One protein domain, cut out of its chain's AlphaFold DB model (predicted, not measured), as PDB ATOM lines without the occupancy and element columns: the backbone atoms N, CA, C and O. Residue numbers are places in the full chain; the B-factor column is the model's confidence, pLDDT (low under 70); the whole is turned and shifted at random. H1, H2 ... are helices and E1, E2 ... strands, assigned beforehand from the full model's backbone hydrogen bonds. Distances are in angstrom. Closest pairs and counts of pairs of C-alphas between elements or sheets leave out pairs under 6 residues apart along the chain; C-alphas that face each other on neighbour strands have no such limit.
ATOM      1  N   ARG A  12      -8.820 -13.643 -31.140       75.69
ATOM      2  CA  ARG A  12      -7.500 -13.225 -31.662       75.69
ATOM      3  C   ARG A  12      -6.324 -14.063 -31.160       75.69
ATOM      4  O   ARG A  12      -5.235 -13.955 -31.705       75.69
ATOM      5  N   GLY A  13      -6.542 -14.861 -30.122       77.44
ATOM      6  CA  GLY A  13      -5.529 -15.657 -29.438       77.44
ATOM      7  C   GLY A  13      -6.159 -16.465 -28.305       77.44
ATOM      8  O   GLY A  13      -7.368 -16.379 -28.071       77.44
ATOM      9  N   LYS A  14      -5.340 -17.254 -27.609       81.56
ATOM     10  CA  LYS A  14      -5.707 -17.931 -26.359       81.56
ATOM     11  C   LYS A  14      -5.030 -17.207 -25.200       81.56
ATOM     12  O   LYS A  14      -3.929 -16.704 -25.371       81.56
ATOM     13  N   CYS A  15      -5.655 -17.214 -24.032       82.31
ATOM     14  CA  CYS A  15      -5.066 -16.712 -22.796       82.31
ATOM     15  C   CYS A  15      -5.295 -17.705 -21.651       82.31
ATOM     16  O   CYS A  15      -6.231 -18.510 -21.697       82.31
ATOM     17  N   GLN A  16      -4.442 -17.665 -20.628       79.62
ATOM     18  CA  GLN A  16      -4.607 -18.460 -19.413       79.62
ATOM     19  C   GLN A  16      -5.175 -17.578 -18.300       79.62
ATOM     20  O   GLN A  16      -4.582 -16.566 -17.941       79.62
ATOM     21  N   ILE A  17      -6.329 -17.964 -17.750       83.75
ATOM     22  CA  ILE A  17      -6.978 -17.257 -16.639       83.75
ATOM     23  C   ILE A  17      -7.078 -18.210 -15.446       83.75
ATOM     24  O   ILE A  17      -7.706 -19.264 -15.548       83.75
ATOM     25  N   ARG A  18      -6.463 -17.844 -14.318       83.06
ATOM     26  CA  ARG A  18      -6.476 -18.615 -13.059       83.06
ATOM     27  C   ARG A  18      -7.080 -17.804 -11.918       83.06
ATOM     28  O   ARG A  18      -7.057 -16.577 -11.954       83.06
ATOM     29  N   HIS A  19      -7.583 -18.461 -10.877       88.50
ATOM     30  CA  HIS A  19      -7.851 -17.728  -9.640       88.50
ATOM     31  C   HIS A  19      -6.526 -17.367  -8.950       88.50
ATOM     32  O   HIS A  19      -5.561 -18.122  -9.034       88.50
ATOM     33  N   LYS A  20      -6.466 -16.236  -8.241       86.00
ATOM     34  CA  LYS A  20      -5.246 -15.745  -7.575       86.00
ATOM     35  C   LYS A  20      -4.592 -16.780  -6.646       86.00
ATOM     36  O   LYS A  20      -3.374 -16.887  -6.607       86.00
ATOM     37  N   ALA A  21      -5.397 -17.576  -5.940       86.81
ATOM     38  CA  ALA A  21      -4.914 -18.647  -5.060       86.81
ATOM     39  C   ALA A  21      -4.446 -19.929  -5.793       86.81
ATOM     40  O   ALA A  21      -4.005 -20.869  -5.144       86.81
ATOM     41  N   GLU A  22      -4.536 -19.987  -7.127       86.81
ATOM     42  CA  GLU A  22      -4.078 -21.105  -7.982       86.81
ATOM     43  C   GLU A  22      -2.746 -20.790  -8.694       86.81
ATOM     44  O   GLU A  22      -2.374 -21.432  -9.684       86.81
ATOM     45  N   ILE A  23      -2.059 -19.746  -8.222       87.06
ATOM     46  CA  ILE A  23      -0.814 -19.222  -8.771       87.06
ATOM     47  C   ILE A  23       0.235 -19.248  -7.658       87.06
ATOM     48  O   ILE A  23       0.203 -18.437  -6.737       87.06
ATOM     49  N   GLU A  24       1.176 -20.187  -7.751       86.19
ATOM     50  CA  GLU A  24       2.235 -20.398  -6.751       86.19
ATOM     51  C   GLU A  24       3.203 -19.206  -6.656       86.19
ATOM     52  O   GLU A  24       3.668 -18.858  -5.574       86.19
ATOM     53  N   ASN A  25       3.489 -18.558  -7.791       86.19
ATOM     54  CA  ASN A  25       4.357 -17.388  -7.877       86.19
ATOM     55  C   ASN A  25       3.724 -16.326  -8.791       86.19
ATOM     56  O   ASN A  25       3.810 -16.401 -10.019       86.19
ATOM     57  N   MET A  26       3.083 -15.329  -8.174       77.44
ATOM     58  CA  MET A  26       2.418 -14.225  -8.877       77.44
ATOM     59  C   MET A  26       3.379 -13.360  -9.697       77.44
ATOM     60  O   MET A  26       2.970 -12.826 -10.725       77.44
ATOM     61  N   ASP A  27       4.628 -13.202  -9.261       77.62
ATOM     62  CA  ASP A  27       5.585 -12.302  -9.908       77.62
ATOM     63  C   ASP A  27       6.139 -12.939 -11.199       77.62
ATOM     64  O   ASP A  27       6.251 -12.272 -12.226       77.62
ATOM     65  N   ALA A  28       6.359 -14.260 -11.198       79.62
ATOM     66  CA  ALA A  28       6.668 -15.026 -12.409       79.62
ATOM     67  C   ALA A  28       5.461 -15.132 -13.366       79.62
ATOM     68  O   ALA A  28       5.603 -14.966 -14.577       79.62
ATOM     69  N   TYR A  29       4.253 -15.358 -12.836       77.62
ATOM     70  CA  TYR A  29       3.044 -15.486 -13.657       77.62
ATOM     71  C   TYR A  29       2.694 -14.177 -14.389       77.62
ATOM     72  O   TYR A  29       2.346 -14.215 -15.564       77.62
ATOM     73  N   ARG A  30       2.885 -13.009 -13.748       75.31
ATOM     74  CA  ARG A  30       2.718 -11.682 -14.380       75.31
ATOM     75  C   ARG A  30       3.708 -11.397 -15.516       75.31
ATOM     76  O   ARG A  30       3.379 -10.622 -16.408       75.31
ATOM     77  N   LYS A  31       4.903 -12.001 -15.496       76.75
ATOM     78  CA  LYS A  31       5.902 -11.892 -16.578       76.75
ATOM     79  C   LYS A  31       5.572 -12.763 -17.798       76.75
ATOM     80  O   LYS A  31       6.191 -12.595 -18.846       76.75
ATOM     81  N   THR A  32       4.617 -13.688 -17.680       74.50
ATOM     82  CA  THR A  32       4.231 -14.589 -18.775       74.50
ATOM     83  C   THR A  32       3.196 -13.905 -19.683       74.50
ATOM     84  O   THR A  32       2.196 -13.399 -19.171       74.50
ATOM     85  N   PRO A  33       3.384 -13.871 -21.019       74.56
ATOM     86  CA  PRO A  33       2.402 -13.283 -21.929       74.56
ATOM     87  C   PRO A  33       1.064 -14.039 -21.900       74.56
ATOM     88  O   PRO A  33       1.001 -15.220 -21.555       74.56
ATOM     89  N   ASP A  34      -0.013 -13.329 -22.244       77.69
ATOM     90  CA  ASP A  34      -1.397 -13.827 -22.284       77.69
ATOM     91  C   ASP A  34      -1.887 -14.530 -20.993       77.69
ATOM     92  O   ASP A  34      -2.844 -15.310 -21.015       77.69
ATOM     93  N   CYS A  35      -1.266 -14.230 -19.846       77.38
ATOM     94  CA  CYS A  35      -1.631 -14.763 -18.535       77.38
ATOM     95  C   CYS A  35      -2.340 -13.709 -17.670       77.38
ATOM     96  O   CYS A  35      -1.818 -12.629 -17.402       77.38
ATOM     97  N   PHE A  36      -3.537 -14.050 -17.196       83.50
ATOM     98  CA  PHE A  36      -4.397 -13.206 -16.364       83.50
ATOM     99  C   PHE A  36      -4.860 -13.966 -15.115       83.50
ATOM    100  O   PHE A  36      -4.794 -15.201 -15.046       83.50
ATOM    101  N   TRP A  37      -5.371 -13.238 -14.123       83.69
ATOM    102  CA  TRP A  37      -5.960 -13.818 -12.917       83.69
ATOM    103  C   TRP A  37      -7.222 -13.070 -12.477       83.69
ATOM    104  O   TRP A  37      -7.552 -12.008 -13.003       83.69
ATOM    105  N   PHE A  38      -7.915 -13.616 -11.478       85.56
ATOM    106  CA  PHE A  38      -9.025 -12.952 -10.794       85.56
ATOM    107  C   PHE A  38      -9.078 -13.323  -9.302       85.56
ATOM    108  O   PHE A  38      -8.539 -14.348  -8.889       85.56
ATOM    109  N   GLU A  39      -9.722 -12.467  -8.504       86.06
ATOM    110  CA  GLU A  39      -9.964 -12.635  -7.051       86.06
ATOM    111  C   GLU A  39     -11.450 -12.406  -6.686       86.06
ATOM    112  O   GLU A  39     -11.930 -12.828  -5.635       86.06
ATOM    113  N   LYS A  40     -12.203 -11.693  -7.540       86.38
ATOM    114  CA  LYS A  40     -13.549 -11.184  -7.237       86.38
ATOM    115  C   LYS A  40     -14.474 -11.315  -8.438       86.38
ATOM    116  O   LYS A  40     -14.041 -11.152  -9.576       86.38
ATOM    117  N   LEU A  41     -15.756 -11.552  -8.171       83.62
ATOM    118  CA  LEU A  41     -16.810 -11.606  -9.180       83.62
ATOM    119  C   LEU A  41     -17.630 -10.316  -9.129       83.62
ATOM    120  O   LEU A  41     -18.182  -9.973  -8.087       83.62
ATOM    121  N   TYR A  42     -17.729  -9.606 -10.251       81.12
ATOM    122  CA  TYR A  42     -18.552  -8.402 -10.372       81.12
ATOM    123  C   TYR A  42     -19.893  -8.725 -11.038       81.12
ATOM    124  O   TYR A  42     -19.921  -9.150 -12.195       81.12
ATOM    125  N   ASP A  43     -21.011  -8.492 -10.344       76.00
ATOM    126  CA  ASP A  43     -22.327  -8.565 -10.978       76.00
ATOM    127  C   ASP A  43     -22.761  -7.195 -11.520       76.00
ATOM    128  O   ASP A  43     -23.039  -6.249 -10.779       76.00
ATOM    129  N   ARG A  44     -22.852  -7.121 -12.852       68.12
ATOM    130  CA  ARG A  44     -23.173  -5.916 -13.631       68.12
ATOM    131  C   ARG A  44     -24.593  -5.375 -13.401       68.12
ATOM    132  O   ARG A  44     -24.817  -4.197 -13.665       68.12
ATOM    133  N   TYR A  45     -25.542  -6.197 -12.941       65.75
ATOM    134  CA  TYR A  45     -26.942  -5.790 -12.755       65.75
ATOM    135  C   TYR A  45     -27.159  -5.077 -11.419       65.75
ATOM    136  O   TYR A  45     -27.863  -4.071 -11.373       65.75
ATOM    137  N   ILE A  46     -26.534  -5.579 -10.350       72.81
ATOM    138  CA  ILE A  46     -26.617  -5.001  -8.996       72.81
ATOM    139  C   ILE A  46     -25.401  -4.142  -8.618       72.81
ATOM    140  O   ILE A  46     -25.397  -3.540  -7.549       72.81
ATOM    141  N   GLN A  47     -24.390  -4.074  -9.491       75.25
ATOM    142  CA  GLN A  47     -23.165  -3.277  -9.341       75.25
ATOM    143  C   GLN A  47     -22.381  -3.596  -8.054       75.25
ATOM    144  O   GLN A  47     -21.796  -2.716  -7.422       75.25
ATOM    145  N   LYS A  48     -22.355  -4.879  -7.665       76.12
ATOM    146  CA  LYS A  48     -21.635  -5.379  -6.484       76.12
ATOM    147  C   LYS A  48     -20.494  -6.313  -6.873       76.12
ATOM    148  O   LYS A  48     -20.617  -7.096  -7.813       76.12
ATOM    149  N   TYR A  49     -19.418  -6.261  -6.089       82.31
ATOM    150  CA  TYR A  49     -18.354  -7.262  -6.098       82.31
ATOM    151  C   TYR A  49     -18.584  -8.282  -4.980       82.31
ATOM    152  O   TYR A  49     -18.833  -7.888  -3.838       82.31
ATOM    153  N   TYR A  50     -18.437  -9.556  -5.320       84.75
ATOM    154  CA  TYR A  50     -18.376 -10.707  -4.424       84.75
ATOM    155  C   TYR A  50     -16.931 -11.203  -4.338       84.75
ATOM    156  O   TYR A  50     -16.175 -11.090  -5.307       84.75
ATOM    157  N   GLU A  51     -16.545 -11.752  -3.192       88.25
ATOM    158  CA  GLU A  51     -15.263 -12.442  -3.035       88.25
ATOM    159  C   GLU A  51     -15.392 -13.868  -3.589       88.25
ATOM    160  O   GLU A  51     -16.436 -14.503  -3.424       88.25
ATOM    161  N   VAL A  52     -14.362 -14.344  -4.300       89.88
ATOM    162  CA  VAL A  52     -14.310 -15.698  -4.872       89.88
ATOM    163  C   VAL A  52     -13.371 -16.552  -4.029       89.88
ATOM    164  O   VAL A  52     -12.257 -16.135  -3.717       89.88
ATOM    165  N   ILE A  53     -13.806 -17.760  -3.676       91.31
ATOM    166  CA  ILE A  53     -13.037 -18.696  -2.849       91.31
ATOM    167  C   ILE A  53     -13.011 -20.051  -3.565       91.31
ATOM    168  O   ILE A  53     -14.076 -20.638  -3.758       91.31
ATOM    169  N   PRO A  54     -11.850 -20.580  -3.984       92.44
ATOM    170  CA  PRO A  54     -11.750 -21.936  -4.516       92.44
ATOM    171  C   PRO A  54     -12.207 -22.977  -3.498       92.44
ATOM    172  O   PRO A  54     -11.876 -22.861  -2.317       92.44
ATOM    173  N   CYS A  55     -12.900 -24.028  -3.944       90.38
ATOM    174  CA  CYS A  55     -13.458 -25.028  -3.027       90.38
ATOM    175  C   CYS A  55     -12.385 -25.686  -2.138       90.38
ATOM    176  O   CYS A  55     -12.628 -25.921  -0.954       90.38
ATOM    177  N   PHE A  56     -11.150 -25.842  -2.637       89.25
ATOM    178  CA  PHE A  56     -10.019 -26.370  -1.864       89.25
ATOM    179  C   PHE A  56      -9.602 -25.510  -0.652       89.25
ATOM    180  O   PHE A  56      -8.947 -26.033   0.243       89.25
ATOM    181  N   GLN A  57      -9.970 -24.222  -0.598       89.88
ATOM    182  CA  GLN A  57      -9.715 -23.349   0.560       89.88
ATOM    183  C   GLN A  57     -10.837 -23.394   1.610       89.88
ATOM    184  O   GLN A  57     -10.678 -22.833   2.692       89.88
ATOM    185  N   ILE A  58     -11.967 -24.039   1.307       89.69
ATOM    186  CA  ILE A  58     -13.083 -24.194   2.243       89.69
ATOM    187  C   ILE A  58     -12.724 -25.272   3.266       89.69
ATOM    188  O   ILE A  58     -12.479 -26.423   2.900       89.69
ATOM    189  N   VAL A  59     -12.737 -24.892   4.543       88.50
ATOM    190  CA  VAL A  59     -12.467 -25.773   5.691       88.50
ATOM    191  C   VAL A  59     -13.685 -25.861   6.614       88.50
ATOM    192  O   VAL A  59     -13.952 -26.921   7.171       88.50
ATOM    193  N   ASN A  60     -14.446 -24.773   6.757       87.12
ATOM    194  CA  ASN A  60     -15.539 -24.667   7.725       87.12
ATOM    195  C   ASN A  60     -16.922 -24.911   7.087       87.12
ATOM    196  O   ASN A  60     -17.727 -23.991   6.963       87.12
ATOM    197  N   VAL A  61     -17.180 -26.146   6.643       87.00
ATOM    198  CA  VAL A  61     -18.511 -26.647   6.231       87.00
ATOM    199  C   VAL A  61     -18.640 -28.146   6.574       87.00
ATOM    200  O   VAL A  61     -17.613 -28.823   6.664       87.00
ATOM    201  N   PRO A  62     -19.858 -28.709   6.724       89.75
ATOM    202  CA  PRO A  62     -20.043 -30.138   7.007       89.75
ATOM    203  C   PRO A  62     -19.451 -31.061   5.930       89.75
ATOM    204  O   PRO A  62     -19.462 -30.735   4.747       89.75
ATOM    205  N   GLU A  63     -19.002 -32.265   6.298       86.62
ATOM    206  CA  GLU A  63     -18.278 -33.156   5.371       86.62
ATOM    207  C   GLU A  63     -19.118 -33.606   4.149       86.62
ATOM    208  O   GLU A  63     -18.590 -33.689   3.036       86.62
ATOM    209  N   LYS A  64     -20.437 -33.834   4.324       86.56
ATOM    210  CA  LYS A  64     -21.400 -34.131   3.230       86.56
ATOM    211  C   LYS A  64     -21.447 -32.965   2.225       86.56
ATOM    212  O   LYS A  64     -21.419 -33.195   1.019       86.56
ATOM    213  N   VAL A  65     -21.430 -31.724   2.724       86.81
ATOM    214  CA  VAL A  65     -21.395 -30.485   1.926       86.81
ATOM    215  C   VAL A  65     -20.028 -30.291   1.264       86.81
ATOM    216  O   VAL A  65     -19.972 -30.038   0.064       86.81
ATOM    217  N   LYS A  66     -18.919 -30.466   1.997       89.31
ATOM    218  CA  LYS A  66     -17.546 -30.296   1.490       89.31
ATOM    219  C   LYS A  66     -17.272 -31.163   0.259       89.31
ATOM    220  O   LYS A  66     -16.816 -30.640  -0.755       89.31
ATOM    221  N   LYS A  67     -17.614 -32.456   0.323       88.38
ATOM    222  CA  LYS A  67     -17.474 -33.394  -0.808       88.38
ATOM    223  C   LYS A  67     -18.256 -32.914  -2.030       88.38
ATOM    224  O   LYS A  67     -17.694 -32.799  -3.112       88.38
ATOM    225  N   VAL A  68     -19.520 -32.543  -1.835       87.12
ATOM    226  CA  VAL A  68     -20.388 -32.029  -2.903       87.12
ATOM    227  C   VAL A  68     -19.877 -30.707  -3.496       87.12
ATOM    228  O   VAL A  68     -19.955 -30.521  -4.711       87.12
ATOM    229  N   LEU A  69     -19.308 -29.810  -2.683       87.81
ATOM    230  CA  LEU A  69     -18.702 -28.563  -3.160       87.81
ATOM    231  C   LEU A  69     -17.452 -28.812  -4.014       87.81
ATOM    232  O   LEU A  69     -17.333 -28.196  -5.071       87.81
ATOM    233  N   ASP A  70     -16.559 -29.713  -3.588       86.75
ATOM    234  CA  ASP A  70     -15.341 -30.072  -4.333       86.75
ATOM    235  C   ASP A  70     -15.637 -30.891  -5.609       86.75
ATOM    236  O   ASP A  70     -14.872 -30.828  -6.572       86.75
ATOM    237  N   GLU A  71     -16.735 -31.655  -5.640       85.06
ATOM    238  CA  GLU A  71     -17.168 -32.436  -6.809       85.06
ATOM    239  C   GLU A  71     -17.891 -31.599  -7.876       85.06
ATOM    240  O   GLU A  71     -17.695 -31.831  -9.072       85.06
ATOM    241  N   ARG A  72     -18.763 -30.662  -7.471       82.00
ATOM    242  CA  ARG A  72     -19.684 -29.963  -8.391       82.00
ATOM    243  C   ARG A  72     -19.201 -28.580  -8.841       82.00
ATOM    244  O   ARG A  72     -19.567 -28.161  -9.939       82.00
ATOM    245  N   TRP A  73     -18.409 -27.862  -8.039       86.88
ATOM    246  CA  TRP A  73     -18.020 -26.471  -8.317       86.88
ATOM    247  C   TRP A  73     -16.523 -26.228  -8.094       86.88
ATOM    248  O   TRP A  73     -15.880 -26.892  -7.288       86.88
ATOM    249  N   LYS A  74     -15.943 -25.252  -8.806       86.19
ATOM    250  CA  LYS A  74     -14.518 -24.896  -8.647       86.19
ATOM    251  C   LYS A  74     -14.319 -23.799  -7.600       86.19
ATOM    252  O   LYS A  74     -13.280 -23.759  -6.940       86.19
ATOM    253  N   TYR A  75     -15.319 -22.934  -7.438       89.38
ATOM    254  CA  TYR A  75     -15.314 -21.832  -6.483       89.38
ATOM    255  C   TYR A  75     -16.691 -21.632  -5.837       89.38
ATOM    256  O   TYR A  75     -17.728 -21.897  -6.452       89.38
ATOM    257  N   ILE A  76     -16.701 -21.039  -4.647       89.44
ATOM    258  CA  ILE A  76     -17.874 -20.375  -4.071       89.44
ATOM    259  C   ILE A  76     -17.743 -18.851  -4.194       89.44
ATOM    260  O   ILE A  76     -16.640 -18.323  -4.368       89.44
ATOM    261  N   ILE A  77     -18.871 -18.143  -4.112       88.31
ATOM    262  CA  ILE A  77     -18.938 -16.676  -4.087       88.31
ATOM    263  C   ILE A  77     -19.749 -16.175  -2.888       88.31
ATOM    264  O   ILE A  77     -20.843 -16.675  -2.613       88.31
ATOM    265  N   VAL A  78     -19.205 -15.177  -2.187       88.50
ATOM    266  CA  VAL A  78     -19.731 -14.650  -0.912       88.50
ATOM    267  C   VAL A  78     -19.671 -13.119  -0.864       88.50
ATOM    268  O   VAL A  78     -18.954 -12.485  -1.646       88.50
ATOM    269  N   GLU A  79     -20.436 -12.486   0.031       87.00
ATOM    270  CA  GLU A  79     -20.325 -11.039   0.258       87.00
ATOM    271  C   GLU A  79     -18.944 -10.646   0.812       87.00
ATOM    272  O   GLU A  79     -18.269 -11.428   1.481       87.00
ATOM    273  N   GLN A  80     -18.532  -9.402   0.555       83.94
ATOM    274  CA  GLN A  80     -17.233  -8.885   0.997       83.94
ATOM    275  C   GLN A  80     -17.047  -9.008   2.514       83.94
ATOM    276  O   GLN A  80     -17.944  -8.670   3.285       83.94
ATOM    277  N   GLY A  81     -15.867  -9.470   2.932       83.44
ATOM    278  CA  GLY A  81     -15.523  -9.717   4.332       83.44
ATOM    279  C   GLY A  81     -15.961 -11.080   4.881       83.44
ATOM    280  O   GLY A  81     -15.349 -11.547   5.842       83.44
ATOM    281  N   ARG A  82     -16.938 -11.760   4.258       84.06
ATOM    282  CA  ARG A  82     -17.457 -13.058   4.733       84.06
ATOM    283  C   ARG A  82     -16.563 -14.250   4.401       84.06
ATOM    284  O   ARG A  82     -16.747 -15.324   4.960       84.06
ATOM    285  N   SER A  83     -15.540 -14.081   3.557       85.50
ATOM    286  CA  SER A  83     -14.662 -15.192   3.149       85.50
ATOM    287  C   SER A  83     -13.984 -15.928   4.305       85.50
ATOM    288  O   SER A  83     -13.667 -17.111   4.177       85.50
ATOM    289  N   LYS A  84     -13.783 -15.265   5.452       86.06
ATOM    290  CA  LYS A  84     -13.232 -15.901   6.656       86.06
ATOM    291  C   LYS A  84     -14.138 -16.998   7.208       86.06
ATOM    292  O   LYS A  84     -13.616 -18.025   7.612       86.06
ATOM    293  N   GLU A  85     -15.458 -16.826   7.147       86.56
ATOM    294  CA  GLU A  85     -16.442 -17.767   7.705       86.56
ATOM    295  C   GLU A  85     -16.276 -19.185   7.141       86.56
ATOM    296  O   GLU A  85     -16.459 -20.152   7.869       86.56
ATOM    297  N   PHE A  86     -15.849 -19.309   5.879       86.81
ATOM    298  CA  PHE A  86     -15.635 -20.587   5.193       86.81
ATOM    299  C   PHE A  86     -14.171 -21.074   5.213       86.81
ATOM    300  O   PHE A  86     -13.917 -22.268   5.031       86.81
ATOM    301  N   THR A  87     -13.203 -20.167   5.404       86.38
ATOM    302  CA  THR A  87     -11.758 -20.435   5.217       86.38
ATOM    303  C   THR A  87     -10.944 -20.476   6.512       86.38
ATOM    304  O   THR A  87      -9.867 -21.069   6.525       86.38
ATOM    305  N   SER A  88     -11.421 -19.890   7.617       82.62
ATOM    306  CA  SER A  88     -10.788 -20.086   8.924       82.62
ATOM    307  C   SER A  88     -11.223 -21.416   9.527       82.62
ATOM    308  O   SER A  88     -12.419 -21.688   9.613       82.62
ATOM    309  N   ALA A  89     -10.265 -22.215   9.999       62.53
ATOM    310  CA  ALA A  89     -10.572 -23.368  10.838       62.53
ATOM    311  C   ALA A  89     -11.327 -22.922  12.104       62.53
ATOM    312  O   ALA A  89     -11.007 -21.877  12.680       62.53
ATOM    313  N   VAL A  90     -12.299 -23.727  12.541       56.03
ATOM    314  CA  VAL A  90     -13.046 -23.488  13.783       56.03
ATOM    315  C   VAL A  90     -12.060 -23.394  14.942       56.03
ATOM    316  O   VAL A  90     -11.367 -24.362  15.266       56.03
ATOM    317  N   LYS A  91     -12.012 -22.235  15.604       43.25
ATOM    318  CA  LYS A  91     -11.459 -22.170  16.952       43.25
ATOM    319  C   LYS A  91     -12.432 -22.896  17.871       43.25
ATOM    320  O   LYS A  91     -13.449 -22.329  18.251       43.25
ATOM    321  N   LEU A  92     -12.094 -24.131  18.230       43.47
ATOM    322  CA  LEU A  92     -12.709 -24.831  19.352       43.47
ATOM    323  C   LEU A  92     -12.258 -24.158  20.654       43.47
ATOM    324  O   LEU A  92     -11.383 -24.655  21.361       43.47
ATOM    325  N   TYR A  93     -12.839 -22.995  20.943       35.91
ATOM    326  CA  TYR A  93     -12.976 -22.567  22.320       35.91
ATOM    327  C   TYR A  93     -13.989 -23.503  22.970       35.91
ATOM    328  O   TYR A  93     -15.145 -23.559  22.560       35.91
ATOM    329  N   VAL A  94     -13.536 -24.247  23.977       41.06
ATOM    330  CA  VAL A  94     -14.434 -24.714  25.030       41.06
ATOM    331  C   VAL A  94     -14.651 -23.502  25.930       41.06
ATOM    332  O   VAL A  94     -13.972 -23.335  26.940       41.06
ATOM    333  N   THR A 126     -31.392 -35.674 -12.138       79.06
ATOM    334  CA  THR A 126     -31.665 -35.694 -13.574       79.06
ATOM    335  C   THR A 126     -30.458 -35.182 -14.362       79.06
ATOM    336  O   THR A 126     -29.641 -34.389 -13.878       79.06
ATOM    337  N   LYS A 127     -30.339 -35.612 -15.623       77.88
ATOM    338  CA  LYS A 127     -29.250 -35.160 -16.507       77.88
ATOM    339  C   LYS A 127     -29.347 -33.655 -16.758       77.88
ATOM    340  O   LYS A 127     -28.334 -32.987 -16.927       77.88
ATOM    341  N   GLU A 128     -30.564 -33.135 -16.723       76.25
ATOM    342  CA  GLU A 128     -30.957 -31.742 -16.856       76.25
ATOM    343  C   GLU A 128     -30.485 -30.899 -15.658       76.25
ATOM    344  O   GLU A 128     -29.951 -29.808 -15.865       76.25
ATOM    345  N   GLN A 129     -30.630 -31.397 -14.424       71.25
ATOM    346  CA  GLN A 129     -30.091 -30.761 -13.210       71.25
ATOM    347  C   GLN A 129     -28.558 -30.797 -13.187       71.25
ATOM    348  O   GLN A 129     -27.921 -29.765 -12.982       71.25
ATOM    349  N   LEU A 130     -27.948 -31.955 -13.472       73.06
ATOM    350  CA  LEU A 130     -26.487 -32.094 -13.556       73.06
ATOM    351  C   LEU A 130     -25.890 -31.166 -14.626       73.06
ATOM    352  O   LEU A 130     -24.886 -30.496 -14.381       73.06
ATOM    353  N   TYR A 131     -26.539 -31.065 -15.791       74.44
ATOM    354  CA  TYR A 131     -26.141 -30.133 -16.840       74.44
ATOM    355  C   TYR A 131     -26.260 -28.673 -16.382       74.44
ATOM    356  O   TYR A 131     -25.309 -27.913 -16.555       74.44
ATOM    357  N   GLN A 132     -27.372 -28.275 -15.753       68.56
ATOM    358  CA  GLN A 132     -27.552 -26.913 -15.231       68.56
ATOM    359  C   GLN A 132     -26.519 -26.545 -14.158       68.56
ATOM    360  O   GLN A 132     -25.938 -25.462 -14.236       68.56
ATOM    361  N   ALA A 133     -26.218 -27.449 -13.223       66.50
ATOM    362  CA  ALA A 133     -25.157 -27.253 -12.236       66.50
ATOM    363  C   ALA A 133     -23.781 -27.072 -12.908       66.50
ATOM    364  O   ALA A 133     -23.023 -26.182 -12.526       66.50
ATOM    365  N   SER A 134     -23.488 -27.849 -13.960       69.25
ATOM    366  CA  SER A 134     -22.214 -27.789 -14.694       69.25
ATOM    367  C   SER A 134     -22.005 -26.529 -15.551       69.25
ATOM    368  O   SER A 134     -20.877 -26.255 -15.960       69.25
ATOM    369  N   GLN A 135     -23.052 -25.736 -15.821       68.62
ATOM    370  CA  GLN A 135     -22.939 -24.513 -16.637       68.62
ATOM    371  C   GLN A 135     -22.127 -23.398 -15.960       68.62
ATOM    372  O   GLN A 135     -21.688 -22.471 -16.641       68.62
ATOM    373  N   TRP A 136     -21.929 -23.461 -14.638       72.69
ATOM    374  CA  TRP A 136     -21.299 -22.393 -13.865       72.69
ATOM    375  C   TRP A 136     -20.293 -22.953 -12.852       72.69
ATOM    376  O   TRP A 136     -20.684 -23.712 -11.972       72.69
ATOM    377  N   PRO A 137     -19.014 -22.530 -12.873       79.44
ATOM    378  CA  PRO A 137     -18.006 -23.010 -11.922       79.44
ATOM    379  C   PRO A 137     -18.128 -22.373 -10.521       79.44
ATOM    380  O   PRO A 137     -17.220 -22.543  -9.707       79.44
ATOM    381  N   TYR A 138     -19.211 -21.629 -10.256       82.50
ATOM    382  CA  TYR A 138     -19.442 -20.811  -9.062       82.50
ATOM    383  C   TYR A 138     -20.725 -21.237  -8.335       82.50
ATOM    384  O   TYR A 138     -21.793 -21.229  -8.951       82.50
ATOM    385  N   ARG A 139     -20.655 -21.480  -7.020       85.38
ATOM    386  CA  ARG A 139     -21.836 -21.583  -6.142       85.38
ATOM    387  C   ARG A 139     -21.936 -20.373  -5.209       85.38
ATOM    388  O   ARG A 139     -20.957 -19.991  -4.580       85.38
ATOM    389  N   TYR A 140     -23.109 -19.755  -5.110       85.38
ATOM    390  CA  TYR A 140     -23.356 -18.693  -4.128       85.38
ATOM    391  C   TYR A 140     -23.595 -19.312  -2.746       85.38
ATOM    392  O   TYR A 140     -24.469 -20.162  -2.629       85.38
ATOM    393  N   LEU A 141     -22.836 -18.877  -1.734       84.25
ATOM    394  CA  LEU A 141     -23.017 -19.218  -0.309       84.25
ATOM    395  C   LEU A 141     -23.054 -17.931   0.540       84.25
ATOM    396  O   LEU A 141     -22.364 -17.782   1.548       84.25
ATOM    397  N   GLY A 142     -23.793 -16.930   0.058       76.81
ATOM    398  CA  GLY A 142     -23.890 -15.627   0.712       76.81
ATOM    399  C   GLY A 142     -24.962 -15.544   1.803       76.81
ATOM    400  O   GLY A 142     -25.412 -16.549   2.337       76.81
ATOM    401  N   MET A 143     -25.340 -14.322   2.182       72.06
ATOM    402  CA  MET A 143     -26.099 -13.993   3.410       72.06
ATOM    403  C   MET A 143     -27.493 -14.644   3.507       72.06
ATOM    404  O   MET A 143     -28.125 -14.628   4.561       72.06
ATOM    405  N   HIS A 144     -27.994 -15.196   2.402       72.50
ATOM    406  CA  HIS A 144     -29.327 -15.786   2.281       72.50
ATOM    407  C   HIS A 144     -29.272 -17.200   1.674       72.50
ATOM    408  O   HIS A 144     -30.131 -17.565   0.871       72.50
ATOM    409  N   CYS A 145     -28.223 -17.955   2.016       76.19
ATOM    410  CA  CYS A 145     -27.973 -19.333   1.600       76.19
ATOM    411  C   CYS A 145     -27.293 -20.098   2.753       76.19
ATOM    412  O   CYS A 145     -26.344 -19.582   3.348       76.19
ATOM    413  N   LYS A 146     -27.779 -21.298   3.083       81.88
ATOM    414  CA  LYS A 146     -27.142 -22.210   4.046       81.88
ATOM    415  C   LYS A 146     -26.098 -23.086   3.329       81.88
ATOM    416  O   LYS A 146     -26.283 -23.382   2.149       81.88
ATOM    417  N   PRO A 147     -25.026 -23.561   3.995       82.69
ATOM    418  CA  PRO A 147     -24.097 -24.529   3.399       82.69
ATOM    419  C   PRO A 147     -24.799 -25.790   2.869       82.69
ATOM    420  O   PRO A 147     -24.403 -26.334   1.841       82.69
ATOM    421  N   GLU A 148     -25.871 -26.223   3.532       83.44
ATOM    422  CA  GLU A 148     -26.662 -27.409   3.192       83.44
ATOM    423  C   GLU A 148     -27.405 -27.256   1.858       83.44
ATOM    424  O   GLU A 148     -27.601 -28.251   1.159       83.44
ATOM    425  N   ASP A 149     -27.728 -26.023   1.442       81.12
ATOM    426  CA  ASP A 149     -28.370 -25.747   0.152       81.12
ATOM    427  C   ASP A 149     -27.512 -26.280  -1.014       81.12
ATOM    428  O   ASP A 149     -28.042 -26.628  -2.070       81.12
ATOM    429  N   ALA A 150     -26.182 -26.396  -0.849       79.81
ATOM    430  CA  ALA A 150     -25.288 -26.975  -1.857       79.81
ATOM    431  C   ALA A 150     -25.589 -28.446  -2.199       79.81
ATOM    432  O   ALA A 150     -25.172 -28.913  -3.264       79.81
ATOM    433  N   LEU A 151     -26.318 -29.165  -1.341       82.25
ATOM    434  CA  LEU A 151     -26.788 -30.522  -1.616       82.25
ATOM    435  C   LEU A 151     -27.933 -30.522  -2.641       82.25
ATOM    436  O   LEU A 151     -27.927 -31.379  -3.533       82.25
ATOM    437  N   ASP A 152     -28.833 -29.534  -2.562       77.81
ATOM    438  CA  ASP A 152     -29.964 -29.344  -3.475       77.81
ATOM    439  C   ASP A 152     -29.491 -29.101  -4.924       77.81
ATOM    440  O   ASP A 152     -28.488 -28.427  -5.199       77.81
TER     441      ASP A 152
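What this domain is: This is residues 12 to 94 and 126 to 152 of the 696 residues of the protein "Putative phd finger and bah domain protein" of Eutypa lata (strain UCR-EL1) (UniProt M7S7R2). A small curled sheet of four strands, E3 to E6, is the core of a larger lobe, with H3 over the sheet and the touching helices H2 and H5 grazing it. A smaller lobe, the parallel strands E1 and E2 with H1, is joined to it where E2 runs on into E3, and H4 lies beyond the end of H2 at about a right angle to it. The 110 printed residues hold five named helices and six named strands, in the order E1 H1 E2 E3 E4 H2 E5 H3 H4 E6 H5; the class is mixed, helices and strands. The larger sheet is mixed, in the order E3, E4, E5, E6. The whole is only just loose, close to compact, with a radius of gyration of the C-alphas of 15.8 A and spans of 49 by 42 by 29 A.

How they stand to each other: In the strongly twisted sheet, E3 (residues 40 to 43) and E4 (residues 48 to 54) form an antiparallel hairpin, with N 41 and O 50 2.9 A apart. E4 is antiparallel to E5 (residues 75 to 78), with N 53 and O 76 at 3.0 A. E5 is parallel to E6 (residues 138 to 140), with N 77 and O 139 at 2.8 A. The pairing is staggered: E4 pairs with E3 over residues 48 to 51 and with E5 over residues 51 to 54. H3 (residues 83 to 87) is on the sheet at a height of 9.4 A, only just over E4, on which 3 of its 5 C-alphas fall. H2 (residues 63 to 72) only grazes the sheet with residues 69 to 72. H5 (residues 147 to 151) touches H2, the closest C-alphas being those of Val 65 and Glu 148, 6.2 A apart. H4 (residues 127 to 134) is close to H2 but not clearly touching, with the C-alphas of Arg 72 and Ser 134 closest at 7.1 A, and about perpendicular at 90 degrees. E1 (residues 16 to 19), H1 (residues 26 to 30) and E2 (residues 35 to 38) make a strand-helix-strand unit, two parallel neighbour strands with a helix between, and its crossover is right-handed; N 36 and O 16 are 2.8 A apart. E2 runs on into E3 at 71 degrees. In H1, H2, H3 and H4 every O i to N i+4 pair is within hydrogen-bond range; in H5 0 of 1 is, beside 2 of 2 O i to N i+3 pairs.

Where its parts are: E1 begins at C-alpha 16 (-4.607, -18.460, -19.413), and H5 ends at C-alpha 151 (-26.788, -30.522, -1.616). E4 is 19.4 A long, H2 14.2 A and H4 10.4 A.

The domain as a whole: The C-alphas of Arg 12 and Val 94 are the two farthest apart, 58.3 A. Residues 95 to 125 are not printed, and C-alphas 94 and 126 are 43.7 A apart across this cut. Of the links printed whole, none is long. Mean pLDDT of the printed part is 80.1; residues 44 to 45, 89 to 94 and 132 to 135 are under 70.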